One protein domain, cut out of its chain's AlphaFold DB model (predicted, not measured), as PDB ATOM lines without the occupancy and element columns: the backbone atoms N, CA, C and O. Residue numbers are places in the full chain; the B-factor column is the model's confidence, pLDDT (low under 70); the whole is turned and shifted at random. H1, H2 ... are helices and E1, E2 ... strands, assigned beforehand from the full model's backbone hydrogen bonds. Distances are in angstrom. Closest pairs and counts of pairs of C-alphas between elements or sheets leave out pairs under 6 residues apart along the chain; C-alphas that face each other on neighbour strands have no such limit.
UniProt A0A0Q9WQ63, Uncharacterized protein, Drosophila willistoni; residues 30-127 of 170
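Overview. This is residues 30 to 127 of the 170 residues of an uncharacterized protein of Drosophila willistoni (UniProt A0A0Q9WQ63). A small antiparallel sheet of four strands, E1, E6, E5 and E2, has H4 slantwise over one face with H1 on that same face, while a smaller two-strand pair, E3 and E4, lies away from H4 on the sheet's other side. Between E3 and E4 the backbone makes a wide loop out to H2, at one end of the longest axis; H3 and the link after it are at the other end. The printed part has 98 residues, with four named helices and six named strands in the order E1 H1 E2 E3 H2 E4 E5 E6 H3 H4, and its class is mixed, helices and strands. The sheet runs E1, E6, E5, E2, and E3 and E4 are antiparallel too. The whole is compact, with a radius of gyration of the C-alphas of 13.1 A, yet elongated in outline, spanning 41 by 27 by 21 A.

Arrangement. Begin at Cys 30: E1, residues 30 to 32, is an edge strand, antiparallel to E6, residues 101 to 106, at 150 degrees, with N 31 and O 104 2.8 A apart, within hydrogen-bond range. Next comes H1, residues 33 to 37, on the sheet but over none of its strands; the C-alphas of Cys 33 and Gln 103 are its closest to E6, at 5.9 A. Further on, E2, residues 47 to 50, is the other edge strand, antiparallel at 172 degrees to E5, residues 92 to 97; look for N 94 and O 49, 2.7 A apart. E3, residues 55 to 58, is antiparallel at 156 degrees to E4, residues 84 to 88, with N 57 and O 85 at 2.8 A. Between these two, H2, residues 63 to 68, is not on the four-strand sheet and touches no helix. The inner strands E5 and E6 form a hairpin, antiparallel at 162 degrees, with N 103 and O 95 at 2.8 A. H3, residues 108 to 113, only grazes the sheet, with its residues 108 to 112. Last, H4, residues 118 to 125, is on the sheet at a height of 8.4 A, over E6 and only just over E5, on which 3 of its C-alphas fall. On the local plane it stands at 47 degrees to E6, and the closest C-alphas of these two are those of Val 104 and Cys 121, 6.4 A apart. H1 and H4 lie on the same face and only just touch, with 3 pairs of C-alphas within 8 A, the closest those of Cys 33 and Cys 121 at 5.6 A. In H1, H2 and H4 every O i to N i+4 pair is within hydrogen-bond range; in H3 it is 1 of 2.

Along the chain. Find C-alpha 30 at (-3.938, -16.581, 35.627), where E1 begins; H1 follows directly. E2 covers 10.4 A and E3 10.1 A. Look for H2 at C-alpha 63, (-23.106, -0.611, 38.250), from where it runs 8.9 A. E4 covers 11.9 A, E5 17.1 A and E6 16.3 A. H3 covers 9.1 A, and H4 runs 10.7 A to C-alpha 125 at (5.467, -5.529, 39.839).

Size, cuts and confidence. The C-alphas farthest apart are those of Asp 64 and Ala 115, 41.3 A. The printed part has no cut. The link from H2 to E4, 15 residues, is long; that from H1 to E2 is short, and the others are tight. The mean pLDDT of the printed part is 76.2, and it is under 70 at residues 36 to 41, 60 to 76 and 112 to 117.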
ATOM      1  N   CYS A  30      -3.901 -17.634  34.653       81.31
ATOM      2  CA  CYS A  30      -3.938 -16.581  35.627       81.31
ATOM      3  C   CYS A  30      -3.021 -16.897  36.793       81.31
ATOM      4  O   CYS A  30      -3.108 -17.973  37.386       81.31
ATOM      5  N   VAL A  31      -2.150 -15.956  37.125       84.56
ATOM      6  CA  VAL A  31      -1.247 -16.070  38.262       84.56
ATOM      7  C   VAL A  31      -1.453 -14.871  39.171       84.56
ATOM      8  O   VAL A  31      -1.136 -13.740  38.806       84.56
ATOM      9  N   ASP A  32      -1.932 -15.158  40.378       84.12
ATOM     10  CA  ASP A  32      -1.996 -14.205  41.480       84.12
ATOM     11  C   ASP A  32      -0.593 -14.028  42.071       84.12
ATOM     12  O   ASP A  32      -0.054 -14.909  42.756       84.12
ATOM     13  N   CYS A  33       0.027 -12.885  41.782       79.94
ATOM     14  CA  CYS A  33       1.393 -12.613  42.222       79.94
ATOM     15  C   CYS A  33       1.500 -12.425  43.739       79.94
ATOM     16  O   CYS A  33       2.571 -12.668  44.306       79.94
ATOM     17  N   ASN A  34       0.400 -12.065  44.404       76.06
ATOM     18  CA  ASN A  34       0.361 -11.933  45.852       76.06
ATOM     19  C   ASN A  34       0.422 -13.328  46.494       76.06
ATOM     20  O   ASN A  34       1.270 -13.574  47.353       76.06
ATOM     21  N   LYS A  35      -0.426 -14.263  46.038       72.56
ATOM     22  CA  LYS A  35      -0.508 -15.629  46.594       72.56
ATOM     23  C   LYS A  35       0.738 -16.464  46.334       72.56
ATOM     24  O   LYS A  35       1.157 -17.215  47.209       72.56
ATOM     25  N   HIS A  36       1.324 -16.351  45.145       64.88
ATOM     26  CA  HIS A  36       2.410 -17.244  44.742       64.88
ATOM     27  C   HIS A  36       3.812 -16.706  45.048       64.88
ATOM     28  O   HIS A  36       4.737 -17.505  45.174       64.88
ATOM     29  N   TRP A  37       3.988 -15.387  45.186       65.88
ATOM     30  CA  TRP A  37       5.327 -14.780  45.246       65.88
ATOM     31  C   TRP A  37       5.499 -13.711  46.328       65.88
ATOM     32  O   TRP A  37       6.529 -13.043  46.348       65.88
ATOM     33  N   GLN A  38       4.526 -13.556  47.237       66.62
ATOM     34  CA  GLN A  38       4.569 -12.582  48.340       66.62
ATOM     35  C   GLN A  38       4.808 -11.135  47.874       66.62
ATOM     36  O   GLN A  38       5.271 -10.277  48.636       66.62
ATOM     37  N   VAL A  39       4.489 -10.838  46.612       65.19
ATOM     38  CA  VAL A  39       4.435  -9.468  46.116       65.19
ATOM     39  C   VAL A  39       3.147  -8.900  46.682       65.19
ATOM     40  O   VAL A  39       2.112  -9.037  46.063       65.19
ATOM     41  N   PHE A  40       3.159  -8.342  47.891       69.19
ATOM     42  CA  PHE A  40       1.965  -7.726  48.469       69.19
ATOM     43  C   PHE A  40       1.674  -6.418  47.730       69.19
ATOM     44  O   PHE A  40       2.073  -5.342  48.166       69.19
ATOM     45  N   CYS A  41       1.035  -6.520  46.565       69.88
ATOM     46  CA  CYS A  41       0.655  -5.371  45.763       69.88
ATOM     47  C   CYS A  41      -0.832  -5.091  45.944       69.88
ATOM     48  O   CYS A  41      -1.691  -5.794  45.403       69.88
ATOM     49  N   GLN A  42      -1.120  -4.032  46.694       72.12
ATOM     50  CA  GLN A  42      -2.412  -3.361  46.669       72.12
ATOM     51  C   GLN A  42      -2.268  -2.105  45.810       72.12
ATOM     52  O   GLN A  42      -1.442  -1.237  46.100       72.12
ATOM     53  N   SER A  43      -3.029  -2.042  44.721       76.44
ATOM     54  CA  SER A  43      -3.081  -0.884  43.828       76.44
ATOM     55  C   SER A  43      -4.333  -0.072  44.139       76.44
ATOM     56  O   SER A  43      -5.395  -0.658  44.298       76.44
ATOM     57  N   ASN A  44      -4.244   1.260  44.203       81.19
ATOM     58  CA  ASN A  44      -5.433   2.130  44.269       81.19
ATOM     59  C   ASN A  44      -6.021   2.396  42.879       81.19
ATOM     60  O   ASN A  44      -7.033   3.081  42.751       81.19
ATOM     61  N   TYR A  45      -5.379   1.872  41.839       81.44
ATOM     62  CA  TYR A  45      -5.748   2.088  40.454       81.44
ATOM     63  C   TYR A  45      -6.210   0.778  39.846       81.44
ATOM     64  O   TYR A  45      -5.632  -0.273  40.111       81.44
ATOM     65  N   THR A  46      -7.218   0.864  38.989       84.88
ATOM     66  CA  THR A  46      -7.584  -0.235  38.103       84.88
ATOM     67  C   THR A  46      -6.933   0.003  36.749       84.88
ATOM     68  O   THR A  46      -7.008   1.109  36.214       84.88
ATOM     69  N   GLY A  47      -6.254  -1.000  36.207       88.12
ATOM     70  CA  GLY A  47      -5.532  -0.850  34.952       88.12
ATOM     71  C   GLY A  47      -4.913  -2.142  34.447       88.12
ATOM     72  O   GLY A  47      -5.047  -3.215  35.043       88.12
ATOM     73  N   TYR A  48      -4.211  -2.014  33.324       91.31
ATOM     74  CA  TYR A  48      -3.476  -3.110  32.716       91.31
ATOM     75  C   TYR A  48      -2.201  -2.630  32.018       91.31
ATOM     76  O   TYR A  48      -2.037  -1.453  31.691       91.31
ATOM     77  N   PHE A  49      -1.291  -3.568  31.793       92.25
ATOM     78  CA  PHE A  49      -0.158  -3.444  30.885       92.25
ATOM     79  C   PHE A  49      -0.050  -4.747  30.103       92.25
ATOM     80  O   PHE A  49      -0.063  -5.816  30.701       92.25
ATOM     81  N   CYS A  50       0.089  -4.678  28.787       90.06
ATOM     82  CA  CYS A  50       0.295  -5.864  27.971       90.06
ATOM     83  C   CYS A  50       1.548  -5.720  27.125       90.06
ATOM     84  O   CYS A  50       1.804  -4.673  26.527       90.06
ATOM     85  N   GLU A  51       2.280  -6.817  27.021       88.75
ATOM     86  CA  GLU A  51       3.369  -6.940  26.069       88.75
ATOM     87  C   GLU A  51       2.809  -6.976  24.628       88.75
ATOM     88  O   GLU A  51       1.632  -7.285  24.394       88.75
ATOM     89  N   LYS A  52       3.632  -6.610  23.634       87.31
ATOM     90  CA  LYS A  52       3.159  -6.376  22.257       87.31
ATOM     91  C   LYS A  52       2.378  -7.565  21.680       87.31
ATOM     92  O   LYS A  52       2.849  -8.702  21.661       87.31
ATOM     93  N   GLY A  53       1.226  -7.259  21.079       81.25
ATOM     94  CA  GLY A  53       0.389  -8.230  20.367       81.25
ATOM     95  C   GLY A  53      -0.730  -8.855  21.201       81.25
ATOM     96  O   GLY A  53      -1.351  -9.807  20.734       81.25
ATOM     97  N   ALA A  54      -0.994  -8.352  22.408       84.31
ATOM     98  CA  ALA A  54      -2.231  -8.649  23.124       84.31
ATOM     99  C   ALA A  54      -3.407  -7.799  22.612       84.31
ATOM    100  O   ALA A  54      -3.212  -6.704  22.081       84.31
ATOM    101  N   LYS A  55      -4.628  -8.300  22.816       82.50
ATOM    102  CA  LYS A  55      -5.880  -7.593  22.551       82.50
ATOM    103  C   LYS A  55      -6.720  -7.563  23.825       82.50
ATOM    104  O   LYS A  55      -7.183  -8.606  24.283       82.50
ATOM    105  N   VAL A  56      -6.894  -6.362  24.371       81.31
ATOM    106  CA  VAL A  56      -7.757  -6.084  25.522       81.31
ATOM    107  C   VAL A  56      -8.929  -5.251  25.030       81.31
ATOM    108  O   VAL A  56      -8.726  -4.234  24.366       81.31
ATOM    109  N   THR A  57     -10.135  -5.690  25.358       82.19
ATOM    110  CA  THR A  57     -11.369  -4.956  25.098       82.19
ATOM    111  C   THR A  57     -11.896  -4.414  26.421       82.19
ATOM    112  O   THR A  57     -11.864  -5.095  27.444       82.19
ATOM    113  N   GLU A  58     -12.366  -3.172  26.421       80.00
ATOM    114  CA  GLU A  58     -13.049  -2.581  27.567       80.00
ATOM    115  C   GLU A  58     -14.557  -2.701  27.356       80.00
ATOM    116  O   GLU A  58     -15.076  -2.280  26.319       80.00
ATOM    117  N   LYS A  59     -15.270  -3.287  28.319       70.31
ATOM    118  CA  LYS A  59     -16.731  -3.352  28.284       70.31
ATOM    119  C   LYS A  59     -17.283  -2.543  29.442       70.31
ATOM    120  O   LYS A  59     -17.206  -2.952  30.597       70.31
ATOM    121  N   TYR A  60     -17.877  -1.408  29.106       67.25
ATOM    122  CA  TYR A  60     -18.615  -0.596  30.057       67.25
ATOM    123  C   TYR A  60     -19.938  -1.297  30.383       67.25
ATOM    124  O   TYR A  60     -20.841  -1.350  29.553       67.25
ATOM    125  N   LEU A  61     -20.020  -1.875  31.577       64.94
ATOM    126  CA  LEU A  61     -21.255  -2.298  32.226       64.94
ATOM    127  C   LEU A  61     -21.716  -1.203  33.195       64.94
ATOM    128  O   LEU A  61     -20.922  -0.488  33.814       64.94
ATOM    129  N   THR A  62     -23.020  -1.068  33.359       66.56
ATOM    130  CA  THR A  62     -23.572  -0.250  34.438       66.56
ATOM    131  C   THR A  62     -23.299  -0.907  35.799       66.56
ATOM    132  O   THR A  62     -23.011  -2.102  35.898       66.56
ATOM    133  N   LYS A  63     -23.370  -0.125  36.883       59.41
ATOM    134  CA  LYS A  63     -23.106  -0.611  38.250       59.41
ATOM    135  C   LYS A  63     -24.021  -1.782  38.649       59.41
ATOM    136  O   LYS A  63     -23.575  -2.696  39.340       59.41
ATOM    137  N   ASP A  64     -25.266  -1.763  38.186       64.44
ATOM    138  CA  ASP A  64     -26.263  -2.789  38.497       64.44
ATOM    139  C   ASP A  64     -25.998  -4.081  37.711       64.44
ATOM    140  O   ASP A  64     -25.996  -5.172  38.291       64.44
ATOM    141  N   GLU A  65     -25.650  -3.958  36.425       61.59
ATOM    142  CA  GLU A  65     -25.181  -5.082  35.607       61.59
ATOM    143  C   GLU A  65     -23.925  -5.711  36.214       61.59
ATOM    144  O   GLU A  65     -23.828  -6.931  36.279       61.59
ATOM    145  N   TYR A  66     -22.996  -4.909  36.744       59.84
ATOM    146  CA  TYR A  66     -21.798  -5.408  37.425       59.84
ATOM    147  C   TYR A  66     -22.125  -6.209  38.690       59.84
ATOM    148  O   TYR A  66     -21.601  -7.303  38.874       59.84
ATOM    149  N   SER A  67     -23.010  -5.697  39.552       54.72
ATOM    150  CA  SER A  67     -23.353  -6.353  40.825       54.72
ATOM    151  C   SER A  67     -23.977  -7.746  40.658       54.72
ATOM    152  O   SER A  67     -23.929  -8.564  41.574       54.72
ATOM    153  N   THR A  68     -24.530  -8.013  39.473       57.75
ATOM    154  CA  THR A  68     -25.165  -9.278  39.087       57.75
ATOM    155  C   THR A  68     -24.346 -10.064  38.058       57.75
ATOM    156  O   THR A  68     -24.703 -11.189  37.708       57.75
ATOM    157  N   SER A  69     -23.223  -9.506  37.594       53.41
ATOM    158  CA  SER A  69     -22.326 -10.154  36.642       53.41
ATOM    159  C   SER A  69     -21.582 -11.294  37.318       53.41
ATOM    160  O   SER A  69     -20.875 -11.110  38.308       53.41
ATOM    161  N   THR A  70     -21.696 -12.488  36.753       54.91
ATOM    162  CA  THR A  70     -20.827 -13.608  37.121       54.91
ATOM    163  C   THR A  70     -19.463 -13.417  36.454       54.91
ATOM    164  O   THR A  70     -19.404 -12.914  35.330       54.91
ATOM    165  N   ILE A  71     -18.369 -13.824  37.118       57.00
ATOM    166  CA  ILE A  71     -17.057 -13.943  36.456       57.00
ATOM    167  C   ILE A  71     -17.279 -14.799  35.210       57.00
ATOM    168  O   ILE A  71     -17.794 -15.917  35.309       57.00
ATOM    169  N   GLY A  72     -16.980 -14.236  34.041       54.41
ATOM    170  CA  GLY A  72     -17.240 -14.912  32.782       54.41
ATOM    171  C   GLY A  72     -16.423 -16.201  32.659       54.41
ATOM    172  O   GLY A  72     -15.468 -16.464  33.391       54.41
ATOM    173  N   THR A  73     -16.824 -17.053  31.719       52.75
ATOM    174  CA  THR A  73     -16.135 -18.322  31.442       52.75
ATOM    175  C   THR A  73     -15.006 -18.176  30.416       52.75
ATOM    176  O   THR A  73     -14.533 -19.185  29.871       52.75
ATOM    177  N   ALA A  74     -14.655 -16.946  30.034       61.72
ATOM    178  CA  ALA A  74     -13.632 -16.696  29.038       61.72
ATOM    179  C   ALA A  74     -12.240 -16.932  29.621       61.72
ATOM    180  O   ALA A  74     -12.025 -17.061  30.826       61.72
ATOM    181  N   MET A  75     -11.282 -17.051  28.704       63.66
ATOM    182  CA  MET A  75      -9.958 -17.580  28.983       63.66
ATOM    183  C   MET A  75      -9.210 -16.820  30.080       63.66
ATOM    184  O   MET A  75      -8.400 -17.406  30.773       63.66
ATOM    185  N   PHE A  76      -9.455 -15.529  30.249       69.25
ATOM    186  CA  PHE A  76      -8.659 -14.689  31.139       69.25
ATOM    187  C   PHE A  76      -9.501 -13.919  32.152       69.25
ATOM    188  O   PHE A  76      -8.970 -13.045  32.835       69.25
ATOM    189  N   ASP A  77     -10.782 -14.265  32.293       72.12
ATOM    190  CA  ASP A  77     -11.727 -13.523  33.140       72.12
ATOM    191  C   ASP A  77     -11.324 -13.540  34.619       72.12
ATOM    192  O   ASP A  77     -11.655 -12.632  35.374       72.12
ATOM    193  N   GLN A  78     -10.541 -14.538  35.031       74.00
ATOM    194  CA  GLN A  78      -9.974 -14.614  36.378       74.00
ATOM    195  C   GLN A  78      -8.870 -13.572  36.631       74.00
ATOM    196  O   GLN A  78      -8.570 -13.274  37.784       74.00
ATOM    197  N   CYS A  79      -8.257 -13.026  35.576       77.62
ATOM    198  CA  CYS A  79      -7.148 -12.076  35.684       77.62
ATOM    199  C   CYS A  79      -7.570 -10.634  35.510       77.62
ATOM    200  O   CYS A  79      -6.881  -9.737  35.993       77.62
ATOM    201  N   THR A  80      -8.630 -10.393  34.747       82.06
ATOM    202  CA  THR A  80      -8.972  -9.051  34.307       82.06
ATOM    203  C   THR A  80      -9.944  -8.402  35.284       82.06
ATOM    204  O   THR A  80     -11.085  -8.849  35.397       82.06
ATOM    205  N   PRO A  81      -9.544  -7.335  35.998       81.06
ATOM    206  CA  PRO A  81     -10.493  -6.537  36.738       81.06
ATOM    207  C   PRO A  81     -11.418  -5.833  35.752       81.06
ATOM    208  O   PRO A  81     -10.997  -5.380  34.685       81.06
ATOM    209  N   TYR A  82     -12.673  -5.687  36.155       74.56
ATOM    210  CA  TYR A  82     -13.628  -4.847  35.451       74.56
ATOM    211  C   TYR A  82     -13.069  -3.420  35.260       74.56
ATOM    212  O   TYR A  82     -12.481  -2.888  36.209       74.56
ATOM    213  N   PRO A  83     -13.261  -2.765  34.097       75.88
ATOM    214  CA  PRO A  83     -14.041  -3.167  32.911       75.88
ATOM    215  C   PRO A  83     -13.265  -3.937  31.826       75.88
ATOM    216  O   PRO A  83     -13.722  -4.019  30.683       75.88
ATOM    217  N   TYR A  84     -12.086  -4.473  32.134       81.75
ATOM    218  CA  TYR A  84     -11.233  -5.091  31.123       81.75
ATOM    219  C   TYR A  84     -11.611  -6.543  30.851       81.75
ATOM    220  O   TYR A  84     -11.897  -7.310  31.763       81.75
ATOM    221  N   PHE A  85     -11.538  -6.912  29.576       82.06
ATOM    222  CA  PHE A  85     -11.674  -8.271  29.075       82.06
ATOM    223  C   PHE A  85     -10.473  -8.564  28.183       82.06
ATOM    224  O   PHE A  85     -10.207  -7.853  27.210       82.06
ATOM    225  N   LEU A  86      -9.708  -9.595  28.527       79.44
ATOM    226  CA  LEU A  86      -8.564 -10.010  27.726       79.44
ATOM    227  C   LEU A  86      -9.033 -11.056  26.714       79.44
ATOM    228  O   LEU A  86      -9.234 -12.218  27.057       79.44
ATOM    229  N   ASP A  87      -9.166 -10.637  25.456       77.25
ATOM    230  CA  ASP A  87      -9.537 -11.534  24.358       77.25
ATOM    231  C   ASP A  87      -8.380 -12.481  24.018       77.25
ATOM    232  O   ASP A  87      -8.570 -13.660  23.720       77.25
ATOM    233  N   TYR A  88      -7.158 -11.941  24.027       79.50
ATOM    234  CA  TYR A  88      -5.963 -12.657  23.600       79.50
ATOM    235  C   TYR A  88      -4.690 -12.040  24.180       79.50
ATOM    236  O   TYR A  88      -4.470 -10.834  24.068       79.50
ATOM    237  N   ALA A  89      -3.794 -12.881  24.698       80.69
ATOM    238  CA  ALA A  89      -2.430 -12.499  25.052       80.69
ATOM    239  C   ALA A  89      -1.427 -13.293  24.210       80.69
ATOM    240  O   ALA A  89      -1.345 -14.518  24.318       80.69
ATOM    241  N   LYS A  90      -0.620 -12.603  23.393       82.88
ATOM    242  CA  LYS A  90       0.476 -13.241  22.644       82.88
ATOM    243  C   LYS A  90       1.576 -13.756  23.571       82.88
ATOM    244  O   LYS A  90       2.137 -14.817  23.325       82.88
ATOM    245  N   THR A  91       1.877 -12.998  24.622       85.81
ATOM    246  CA  THR A  91       2.927 -13.309  25.596       85.81
ATOM    247  C   THR A  91       2.378 -13.260  27.017       85.81
ATOM    248  O   THR A  91       2.039 -14.305  27.564       85.81
ATOM    249  N   PHE A  92       2.247 -12.072  27.604       88.31
ATOM    250  CA  PHE A  92       1.625 -11.879  28.908       88.31
ATOM    251  C   PHE A  92       0.986 -10.491  29.026       88.31
ATOM    252  O   PHE A  92       1.352  -9.553  28.311       88.31
ATOM    253  N   CYS A  93       0.048 -10.372  29.958       90.12
ATOM    254  CA  CYS A  93      -0.526  -9.113  30.405       90.12
ATOM    255  C   CYS A  93      -0.530  -9.062  31.932       90.12
ATOM    256  O   CYS A  93      -0.798 -10.058  32.597       90.12
ATOM    257  N   CYS A  94      -0.264  -7.882  32.469       90.81
ATOM    258  CA  CYS A  94      -0.435  -7.528  33.863       90.81
ATOM    259  C   CYS A  94      -1.772  -6.821  34.027       90.81
ATOM    260  O   CYS A  94      -2.064  -5.876  33.294       90.81
ATOM    261  N   PHE A  95      -2.532  -7.219  35.029       90.56
ATOM    262  CA  PHE A  95      -3.774  -6.573  35.415       90.56
ATOM    263  C   PHE A  95      -3.717  -6.220  36.892       90.56
ATOM    264  O   PHE A  95      -3.141  -6.962  37.686       90.56
ATOM    265  N   TYR A  96      -4.275  -5.073  37.266       89.06
ATOM    266  CA  TYR A  96      -4.248  -4.628  38.653       89.06
ATOM    267  C   TYR A  96      -5.493  -3.837  39.025       89.06
ATOM    268  O   TYR A  96      -6.034  -3.102  38.204       89.06
ATOM    269  N   SER A  97      -5.958  -4.021  40.260       85.94
ATOM    270  CA  SER A  97      -7.028  -3.228  40.875       85.94
ATOM    271  C   SER A  97      -6.981  -3.334  42.406       85.94
ATOM    272  O   SER A  97      -6.334  -4.252  42.928       85.94
ATOM    273  N   PRO A  98      -7.709  -2.471  43.138       81.06
ATOM    274  CA  PRO A  98      -7.846  -2.605  44.587       81.06
ATOM    275  C   PRO A  98      -8.464  -3.938  45.029       81.06
ATOM    276  O   PRO A  98      -8.119  -4.444  46.092       81.06
ATOM    277  N   SER A  99      -9.369  -4.515  44.231       77.50
ATOM    278  CA  SER A  99     -10.127  -5.715  44.607       77.50
ATOM    279  C   SER A  99      -9.383  -7.021  44.336       77.50
ATOM    280  O   SER A  99      -9.510  -7.953  45.126       77.50
ATOM    281  N   VAL A 100      -8.607  -7.106  43.248       77.19
ATOM    282  CA  VAL A 100      -7.896  -8.346  42.867       77.19
ATOM    283  C   VAL A 100      -6.381  -8.298  43.076       77.19
ATOM    284  O   VAL A 100      -5.716  -9.316  42.904       77.19
ATOM    285  N   GLY A 101      -5.808  -7.148  43.440       82.50
ATOM    286  CA  GLY A 101      -4.352  -6.995  43.525       82.50
ATOM    287  C   GLY A 101      -3.684  -7.083  42.150       82.50
ATOM    288  O   GLY A 101      -4.293  -6.708  41.152       82.50
ATOM    289  N   CYS A 102      -2.433  -7.546  42.091       86.69
ATOM    290  CA  CYS A 102      -1.653  -7.678  40.854       86.69
ATOM    291  C   CYS A 102      -1.748  -9.109  40.295       86.69
ATOM    292  O   CYS A 102      -1.337 -10.071  40.945       86.69
ATOM    293  N   GLN A 103      -2.265  -9.233  39.075       87.75
ATOM    294  CA  GLN A 103      -2.514 -10.490  38.371       87.75
ATOM    295  C   GLN A 103      -1.699 -10.543  37.074       87.75
ATOM    296  O   GLN A 103      -1.538  -9.529  36.388       87.75
ATOM    297  N   VAL A 104      -1.220 -11.730  36.702       88.75
ATOM    298  CA  VAL A 104      -0.604 -11.979  35.390       88.75
ATOM    299  C   VAL A 104      -1.481 -12.941  34.600       88.75
ATOM    300  O   VAL A 104      -1.752 -14.047  35.053       88.75
ATOM    301  N   ALA A 105      -1.847 -12.554  33.382       88.94
ATOM    302  CA  ALA A 105      -2.416 -13.435  32.373       88.94
ATOM    303  C   ALA A 105      -1.316 -13.868  31.393       88.94
ATOM    304  O   ALA A 105      -0.748 -13.025  30.698       88.94
ATOM    305  N   ILE A 106      -1.008 -15.165  31.329       86.06
ATOM    306  CA  ILE A 106       0.077 -15.703  30.491       86.06
ATOM    307  C   ILE A 106      -0.505 -16.463  29.298       86.06
ATOM    308  O   ILE A 106      -1.529 -17.140  29.403       86.06
ATOM    309  N   ASN A 107       0.167 -16.361  28.149       83.44
ATOM    310  CA  ASN A 107      -0.153 -17.181  26.994       83.44
ATOM    311  C   ASN A 107      -0.058 -18.685  27.359       83.44
ATOM    312  O   ASN A 107       1.001 -19.132  27.811       83.44
ATOM    313  N   PRO A 108      -1.110 -19.474  27.071       75.31
ATOM    314  CA  PRO A 108      -1.198 -20.906  27.358       75.31
ATOM    315  C   PRO A 108       0.019 -21.718  26.954       75.31
ATOM    316  O   PRO A 108       0.486 -22.577  27.705       75.31
ATOM    317  N   THR A 109       0.512 -21.440  25.750       75.06
ATOM    318  CA  THR A 109       1.652 -22.117  25.152       75.06
ATOM    319  C   THR A 109       2.913 -21.771  25.924       75.06
ATOM    320  O   THR A 109       3.657 -22.678  26.268       75.06
ATOM    321  N   LEU A 110       3.132 -20.501  26.279       74.00
ATOM    322  CA  LEU A 110       4.330 -20.092  27.018       74.00
ATOM    323  C   LEU A 110       4.391 -20.690  28.417       74.00
ATOM    324  O   LEU A 110       5.413 -21.249  28.785       74.00
ATOM    325  N   TYR A 111       3.307 -20.638  29.181       71.94
ATOM    326  CA  TYR A 111       3.298 -21.201  30.533       71.94
ATOM    327  C   TYR A 111       3.541 -22.708  30.559       71.94
ATOM    328  O   TYR A 111       4.152 -23.199  31.497       71.94
ATOM    329  N   ARG A 112       3.101 -23.456  29.534       66.00
ATOM    330  CA  ARG A 112       3.410 -24.895  29.430       66.00
ATOM    331  C   ARG A 112       4.913 -25.163  29.327       66.00
ATOM    332  O   ARG A 112       5.355 -26.230  29.735       66.00
ATOM    333  N   TYR A 113       5.676 -24.218  28.783       64.06
ATOM    334  CA  TYR A 113       7.132 -24.307  28.658       64.06
ATOM    335  C   TYR A 113       7.877 -23.542  29.758       64.06
ATOM    336  O   TYR A 113       9.093 -23.681  29.886       64.06
ATOM    337  N   GLU A 114       7.172 -22.751  30.567       64.62
ATOM    338  CA  GLU A 114       7.767 -21.974  31.640       64.62
ATOM    339  C   GLU A 114       7.730 -22.760  32.949       64.62
ATOM    340  O   GLU A 114       6.691 -22.874  33.594       64.62
ATOM    341  N   ALA A 115       8.887 -23.248  33.394       59.28
ATOM    342  CA  ALA A 115       8.991 -23.916  34.691       59.28
ATOM    343  C   ALA A 115       8.631 -22.986  35.869       59.28
ATOM    344  O   ALA A 115       8.253 -23.462  36.937       59.28
ATOM    345  N   TYR A 116       8.736 -21.664  35.678       64.38
ATOM    346  CA  TYR A 116       8.473 -20.676  36.718       64.38
ATOM    347  C   TYR A 116       7.786 -19.425  36.143       64.38
ATOM    348  O   TYR A 116       8.437 -18.598  35.501       64.38
ATOM    349  N   PRO A 117       6.488 -19.199  36.420       66.69
ATOM    350  CA  PRO A 117       5.813 -17.952  36.052       66.69
ATOM    351  C   PRO A 117       6.306 -16.733  36.863       66.69
ATOM    352  O   PRO A 117       5.853 -15.611  36.634       66.69
ATOM    353  N   ASN A 118       7.260 -16.930  37.786       72.69
ATOM    354  CA  ASN A 118       7.857 -15.893  38.632       72.69
ATOM    355  C   ASN A 118       8.372 -14.692  37.834       72.69
ATOM    356  O   ASN A 118       8.148 -13.550  38.229       72.69
ATOM    357  N   ARG A 119       9.014 -14.940  36.688       78.81
ATOM    358  CA  ARG A 119       9.605 -13.895  35.851       78.81
ATOM    359  C   ARG A 119       8.558 -12.890  35.383       78.81
ATOM    360  O   ARG A 119       8.863 -11.706  35.288       78.81
ATOM    361  N   PHE A 120       7.331 -13.347  35.134       83.81
ATOM    362  CA  PHE A 120       6.238 -12.490  34.693       83.81
ATOM    363  C   PHE A 120       5.663 -11.686  35.859       83.81
ATOM    364  O   PHE A 120       5.456 -10.487  35.708       83.81
ATOM    365  N   CYS A 121       5.516 -12.287  37.045       82.12
ATOM    366  CA  CYS A 121       5.133 -11.540  38.249       82.12
ATOM    367  C   CYS A 121       6.147 -10.443  38.604       82.12
ATOM    368  O   CYS A 121       5.752  -9.308  38.867       82.12
ATOM    369  N   SER A 122       7.452 -10.729  38.534       81.88
ATOM    370  CA  SER A 122       8.497  -9.716  38.754       81.88
ATOM    371  C   SER A 122       8.485  -8.603  37.702       81.88
ATOM    372  O   SER A 122       8.847  -7.465  37.996       81.88
ATOM    373  N   GLN A 123       8.080  -8.902  36.465       85.25
ATOM    374  CA  GLN A 123       7.875  -7.869  35.448       85.25
ATOM    375  C   GLN A 123       6.634  -7.030  35.765       85.25
ATOM    376  O   GLN A 123       6.713  -5.804  35.727       85.25
ATOM    377  N   CYS A 124       5.525  -7.669  36.144       85.88
ATOM    378  CA  CYS A 124       4.273  -6.996  36.473       85.88
ATOM    379  C   CYS A 124       4.343  -6.113  37.717       85.88
ATOM    380  O   CYS A 124       3.663  -5.091  37.745       85.88
ATOM    381  N   GLU A 125       5.220  -6.405  38.682       82.31
ATOM    382  CA  GLU A 125       5.467  -5.529  39.839       82.31
ATOM    383  C   GLU A 125       5.745  -4.077  39.412       82.31
ATOM    384  O   GLU A 125       5.232  -3.135  40.015       82.31
ATOM    385  N   LYS A 126       6.490  -3.881  38.316       82.81
ATOM    386  CA  LYS A 126       6.817  -2.545  37.789       82.81
ATOM    387  C   LYS A 126       5.601  -1.801  37.234       82.81
ATOM    388  O   LYS A 126       5.622  -0.575  37.160       82.81
ATOM    389  N   TYR A 127       4.568  -2.529  36.820       86.75
ATOM    390  CA  TYR A 127       3.395  -1.984  36.139       86.75
ATOM    391  C   TYR A 127       2.163  -1.900  37.038       86.75
ATOM    392  O   TYR A 127       1.298  -1.072  36.774       86.75
TER     393      TYR A 127